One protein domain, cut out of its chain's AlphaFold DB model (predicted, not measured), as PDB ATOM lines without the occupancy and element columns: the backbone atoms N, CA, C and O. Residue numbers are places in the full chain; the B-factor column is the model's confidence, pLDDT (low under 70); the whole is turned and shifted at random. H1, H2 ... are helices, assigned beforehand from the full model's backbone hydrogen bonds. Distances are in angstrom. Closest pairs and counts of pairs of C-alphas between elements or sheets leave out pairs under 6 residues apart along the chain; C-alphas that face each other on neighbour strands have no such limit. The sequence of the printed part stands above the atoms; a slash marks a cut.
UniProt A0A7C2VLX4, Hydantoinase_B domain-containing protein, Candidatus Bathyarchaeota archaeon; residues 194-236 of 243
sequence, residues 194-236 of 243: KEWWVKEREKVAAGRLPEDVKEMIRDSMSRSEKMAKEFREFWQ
ATOM      1  N   LYS A 194     170.566 155.812 215.531       98.00
ATOM      2  CA  LYS A 194     169.388 154.983 215.809       98.00
ATOM      3  C   LYS A 194     168.286 155.755 216.542       98.00
ATOM      4  O   LYS A 194     167.121 155.616 216.190       98.00
ATOM      5  N   GLU A 195     168.634 156.573 217.533       98.00
ATOM      6  CA  GLU A 195     167.657 157.359 218.296       98.00
ATOM      7  C   GLU A 195     167.024 158.459 217.443       98.00
ATOM      8  O   GLU A 195     165.812 158.675 217.502       98.00
ATOM      9  N   TRP A 196     167.831 159.135 216.621       97.94
ATOM     10  CA  TRP A 196     167.320 160.081 215.630       97.94
ATOM     11  C   TRP A 196     166.392 159.384 214.627       97.94
ATOM     12  O   TRP A 196     165.281 159.857 214.390       97.94
ATOM     13  N   TRP A 197     166.815 158.238 214.087       98.38
ATOM     14  CA  TRP A 197     166.072 157.494 213.072       98.38
ATOM     15  C   TRP A 197     164.705 157.034 213.588       98.38
ATOM     16  O   TRP A 197     163.723 157.176 212.869       98.38
ATOM     17  N   VAL A 198     164.604 156.563 214.840       98.25
ATOM     18  CA  VAL A 198     163.314 156.169 215.445       98.25
ATOM     19  C   VAL A 198     162.343 157.352 215.471       98.25
ATOM     20  O   VAL A 198     161.208 157.226 215.013       98.25
ATOM     21  N   LYS A 199     162.803 158.520 215.937       97.06
ATOM     22  CA  LYS A 199     161.982 159.740 215.994       97.06
ATOM     23  C   LYS A 199     161.548 160.203 214.605       97.06
ATOM     24  O   LYS A 199     160.420 160.658 214.430       97.06
ATOM     25  N   GLU A 200     162.436 160.116 213.620       97.69
ATOM     26  CA  GLU A 200     162.129 160.559 212.261       97.69
ATOM     27  C   GLU A 200     161.190 159.577 211.548       97.69
ATOM     28  O   GLU A 200     160.223 160.007 210.919       97.69
ATOM     29  N   ARG A 201     161.372 158.267 211.754       97.69
ATOM     30  CA  ARG A 201     160.455 157.229 211.268       97.69
ATOM     31  C   ARG A 201     159.026 157.472 211.740       97.69
ATOM     32  O   ARG A 201     158.107 157.360 210.938       97.69
ATOM     33  N   GLU A 202     158.815 157.812 213.011       97.44
ATOM     34  CA  GLU A 202     157.477 158.121 213.540       97.44
ATOM     35  C   GLU A 202     156.820 159.320 212.845       97.44
ATOM     36  O   GLU A 202     155.592 159.400 212.759       97.44
ATOM     37  N   LYS A 203     157.606 160.286 212.357       96.69
ATOM     38  CA  LYS A 203     157.069 161.392 211.555       96.69
ATOM     39  C   LYS A 203     156.696 160.916 210.160       96.69
ATOM     40  O   LYS A 203     155.591 161.217 209.716       96.69
ATOM     41  N   VAL A 204     157.579 160.155 209.509       97.12
ATOM     42  CA  VAL A 204     157.357 159.612 208.161       97.12
ATOM     43  C   VAL A 204     156.137 158.689 208.141       97.12
ATOM     44  O   VAL A 204     155.239 158.898 207.332       97.12
ATOM     45  N   ALA A 205     156.054 157.732 209.068       96.88
ATOM     46  CA  ALA A 205     154.945 156.782 209.171       96.88
ATOM     47  C   ALA A 205     153.595 157.471 209.428       96.88
ATOM     48  O   ALA A 205     152.566 157.014 208.947       96.88
ATOM     49  N   ALA A 206     153.601 158.588 210.162       96.62
ATOM     50  CA  ALA A 206     152.412 159.398 210.416       96.62
ATOM     51  C   ALA A 206     152.118 160.428 209.306       96.62
ATOM     52  O   ALA A 206     151.229 161.260 209.479       96.62
ATOM     53  N   GLY A 207     152.897 160.457 208.216       94.69
ATOM     54  CA  GLY A 207     152.753 161.444 207.142       94.69
ATOM     55  C   GLY A 207     152.999 162.895 207.578       94.69
ATOM     56  O   GLY A 207     152.553 163.827 206.908       94.69
ATOM     57  N   ARG A 208     153.703 163.118 208.698       96.19
ATOM     58  CA  ARG A 208     153.999 164.449 209.267       96.19
ATOM     59  C   ARG A 208     155.206 165.091 208.580       96.19
ATOM     60  O   ARG A 208     156.209 165.402 209.219       96.19
ATOM     61  N   LEU A 209     155.093 165.263 207.267       93.94
ATOM     62  CA  LEU A 209     156.083 165.890 206.396       93.94
ATOM     63  C   LEU A 209     155.440 167.077 205.654       93.94
ATOM     64  O   LEU A 209     154.226 167.053 205.430       93.94
ATOM     65  N   PRO A 210     156.219 168.099 205.254       93.62
ATOM     66  CA  PRO A 210     155.722 169.161 204.377       93.62
ATOM     67  C   PRO A 210     155.109 168.590 203.089       93.62
ATOM     68  O   PRO A 210     155.600 167.581 202.581       93.62
ATOM     69  N   GLU A 211     154.062 169.226 202.555       94.31
ATOM     70  CA  GLU A 211     153.328 168.701 201.390       94.31
ATOM     71  C   GLU A 211     154.238 168.492 200.175       94.31
ATOM     72  O   GLU A 211     154.270 167.391 199.635       94.31
ATOM     73  N   ASP A 212     155.079 169.474 199.844       91.06
ATOM     74  CA  ASP A 212     156.029 169.388 198.726       91.06
ATOM     75  C   ASP A 212     156.991 168.189 198.860       91.06
ATOM     76  O   ASP A 212     157.378 167.559 197.875       91.06
ATOM     77  N   VAL A 213     157.367 167.833 200.096       92.38
ATOM     78  CA  VAL A 213     158.230 166.672 200.372       92.38
ATOM     79  C   VAL A 213     157.457 165.370 200.167       92.38
ATOM     80  O   VAL A 213     158.010 164.418 199.613       92.38
ATOM     81  N   LYS A 214     156.186 165.316 200.582       95.00
ATOM     82  CA  LYS A 214     155.324 164.149 200.342       95.00
ATOM     83  C   LYS A 214     155.082 163.945 198.855       95.00
ATOM     84  O   LYS A 214     155.233 162.822 198.385       95.00
ATOM     85  N   GLU A 215     154.771 165.010 198.120       95.06
ATOM     86  CA  GLU A 215     154.583 164.961 196.670       95.06
ATOM     87  C   GLU A 215     155.849 164.464 195.965       95.06
ATOM     88  O   GLU A 215     155.775 163.516 195.184       95.06
ATOM     89  N   MET A 216     157.021 165.007 196.318       94.12
ATOM     90  CA  MET A 216     158.310 164.556 195.782       94.12
ATOM     91  C   MET A 216     158.543 163.055 196.017       94.12
ATOM     92  O   MET A 216     158.975 162.343 195.104       94.12
ATOM     93  N   ILE A 217     158.276 162.560 197.231       94.88
ATOM     94  CA  ILE A 217     158.451 161.137 197.557       94.88
ATOM     95  C   ILE A 217     157.425 160.291 196.797       94.88
ATOM     96  O   ILE A 217     157.816 159.315 196.163       94.88
ATOM     97  N   ARG A 218     156.144 160.675 196.799       95.38
ATOM     98  CA  ARG A 218     155.055 159.959 196.115       95.38
ATOM     99  C   ARG A 218     155.321 159.831 194.614       95.38
ATOM    100  O   ARG A 218     155.204 158.737 194.066       95.38
ATOM    101  N   ASP A 219     155.729 160.919 193.967       96.12
ATOM    102  CA  ASP A 219     156.082 160.946 192.545       96.12
ATOM    103  C   ASP A 219     157.346 160.117 192.247       96.12
ATOM    104  O   ASP A 219     157.421 159.416 191.240       96.12
ATOM    105  N   SER A 220     158.330 160.116 193.151       95.94
ATOM    106  CA  SER A 220     159.516 159.255 193.013       95.94
ATOM    107  C   SER A 220     159.167 157.767 193.142       95.94
ATOM    108  O   SER A 220     159.641 156.951 192.348       95.94
ATOM    109  N   MET A 221     158.314 157.412 194.108       95.19
ATOM    110  CA  MET A 221     157.863 156.037 194.342       95.19
ATOM    111  C   MET A 221     156.996 155.514 193.192       95.19
ATOM    112  O   MET A 221     157.138 154.352 192.815       95.19
ATOM    113  N   SER A 222     156.136 156.355 192.602       95.19
ATOM    114  CA  SER A 222     155.284 155.963 191.467       95.19
ATOM    115  C   SER A 222     156.083 155.690 190.186       95.19
ATOM    116  O   SER A 222     155.631 154.935 189.328       95.19
ATOM    117  N   ARG A 223     157.282 156.275 190.065       97.00
ATOM    118  CA  ARG A 223     158.168 156.135 188.898       97.00
ATOM    119  C   ARG A 223     159.251 155.071 189.056       97.00
ATOM    120  O   ARG A 223     159.877 154.700 188.064       97.00
ATOM    121  N   SER A 224     159.525 154.607 190.274       97.38
ATOM    122  CA  SER A 224     160.596 153.646 190.540       97.38
ATOM    123  C   SER A 224     160.234 152.697 191.678       97.38
ATOM    124  O   SER A 224     160.336 153.039 192.856       97.38
ATOM    125  N   GLU A 225     159.911 151.453 191.319       95.94
ATOM    126  CA  GLU A 225     159.667 150.376 192.287       95.94
ATOM    127  C   GLU A 225     160.867 150.154 193.215       95.94
ATOM    128  O   GLU A 225     160.700 149.934 194.413       95.94
ATOM    129  N   LYS A 226     162.090 150.274 192.676       97.19
ATOM    130  CA  LYS A 226     163.325 150.177 193.461       97.19
ATOM    131  C   LYS A 226     163.387 151.262 194.537       97.19
ATOM    132  O   LYS A 226     163.628 150.937 195.695       97.19
ATOM    133  N   MET A 227     163.150 152.525 194.172       95.88
ATOM    134  CA  MET A 227     163.151 153.636 195.132       95.88
ATOM    135  C   MET A 227     162.058 153.451 196.192       95.88
ATOM    136  O   MET A 227     162.323 153.630 197.379       95.88
ATOM    137  N   ALA A 228     160.858 153.027 195.780       96.69
ATOM    138  CA  ALA A 228     159.755 152.751 196.696       96.69
ATOM    139  C   ALA A 228     160.096 151.651 197.706       96.69
ATOM    140  O   ALA A 228     159.846 151.810 198.904       96.69
ATOM    141  N   LYS A 229     160.705 150.560 197.235       97.25
ATOM    142  CA  LYS A 229     161.173 149.463 198.083       97.25
ATOM    143  C   LYS A 229     162.247 149.933 199.065       97.25
ATOM    144  O   LYS A 229     162.069 149.756 200.265       97.25
ATOM    145  N   GLU A 230     163.304 150.587 198.584       97.31
ATOM    146  CA  GLU A 230     164.403 151.079 199.430       97.31
ATOM    147  C   GLU A 230     163.912 152.080 200.487       97.31
ATOM    148  O   GLU A 230     164.356 152.037 201.634       97.31
ATOM    149  N   PHE A 231     162.958 152.951 200.138       97.25
ATOM    150  CA  PHE A 231     162.352 153.889 201.082       97.25
ATOM    151  C   PHE A 231     161.594 153.161 202.200       97.25
ATOM    152  O   PHE A 231     161.803 153.457 203.380       97.25
ATOM    153  N   ARG A 232     160.735 152.192 201.847       97.69
ATOM    154  CA  ARG A 232     159.975 151.402 202.831       97.69
ATOM    155  C   ARG A 232     160.890 150.553 203.703       97.69
ATOM    156  O   ARG A 232     160.686 150.523 204.910       97.69
ATOM    157  N   GLU A 233     161.908 149.918 203.128       97.75
ATOM    158  CA  GLU A 233     162.882 149.109 203.870       97.75
ATOM    159  C   GLU A 233     163.711 149.969 204.832       97.75
ATOM    160  O   GLU A 233     163.812 149.641 206.017       97.75
ATOM    161  N   PHE A 234     164.245 151.105 204.362       97.69
ATOM    162  CA  PHE A 234     165.034 152.012 205.197       97.69
ATOM    163  C   PHE A 234     164.230 152.547 206.377       97.69
ATOM    164  O   PHE A 234     164.779 152.670 207.468       97.69
ATOM    165  N   TRP A 235     162.948 152.864 206.170       97.75
ATOM    166  CA  TRP A 235     162.050 153.346 207.220       97.75
ATOM    167  C   TRP A 235     161.260 152.232 207.920       97.75
ATOM    168  O   TRP A 235     160.466 152.529 208.808       97.75
ATOM    169  N   GLN A 236     161.472 150.959 207.574       97.50
ATOM    170  CA  GLN A 236     160.720 149.804 208.087       97.50
ATOM    171  C   GLN A 236     159.196 150.033 208.086       97.50
ATOM    172  O   GLN A 236     158.535 149.921 209.125       97.50
TER     173      GLN A 236
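AT A GLANCE: This is residues 194 to 236 of the 243 residues of the protein "Hydantoinase_B domain-containing protein" of Candidatus Bathyarchaeota archaeon (UniProt A0A7C2VLX4). What shape does the backbone make? Three helices form the sides of an open triangle: H1 and H2 stand as the two sides of a V, with the link of residues 206 to 210 at its bottom, and H3 folds back from the far end of H2 across the open top. The middle is empty, and H1 touches neither of the other two helices. What is it built of, and how large is it? The printed part has 43 residues, with three named helices in the order H1, H2, H3 and no named strand, and its class is all helix. It is only just compact, close to loose, with a radius of gyration of the C-alphas of 10.7 A, and only just flat, with spans of 31 by 22 by 12 A.

HOW THE PARTS SIT: Where does the first helix stand? H1, residues 194 to 205, is apart from H2, residues 211 to 223, and apart from H3, residues 225 to 234. How do H2 and H3 meet? They touch only at the corner by their link, H2 with residues 220 to 222 alone, and the closest C-alphas, those of Met 221 and Ala 228, are 4.5 A apart. They run opposite ways at a steep tilt of 54 degrees, and their centres are 12.4 A apart. What do the backbone N and O atoms show? In H2 and H3 every O i to N i+4 pair is within hydrogen-bond range, and in H1 7 of 8 are.

IN THESE COORDINATES: Where does H1 begin, and how long is it? Its first C-alpha, that of Lys 194, is at (169.388, 154.983, 215.809), and it measures 16.0 A to the C-alpha of Ala 205. Where is H2? It begins with the C-alpha of Glu 211 at (153.328, 168.701, 201.390) and is 18.4 A long to the C-alpha of Arg 223; with 13 residues it is the longest helix. Where does H3 end? It runs 14.1 A from the C-alpha of Glu 225 to that of Phe 234 at (165.034, 152.012, 205.197).

THE WHOLE: How far does the printed part reach? The two C-alphas farthest apart are those of Glu 195 and Arg 223, at 30.9 A, while the first and last printed C-alphas, those of Lys 194 and Gln 236, are 12.7 A apart. Is there a cut or a long link? The printed part has no cut, and both links are tight: residues 206 to 210 between H1 and H2, and Ser 224 between H2 and H3. How confident is the model? The mean pLDDT of the printed part is 96.3, and no printed residue is under 70.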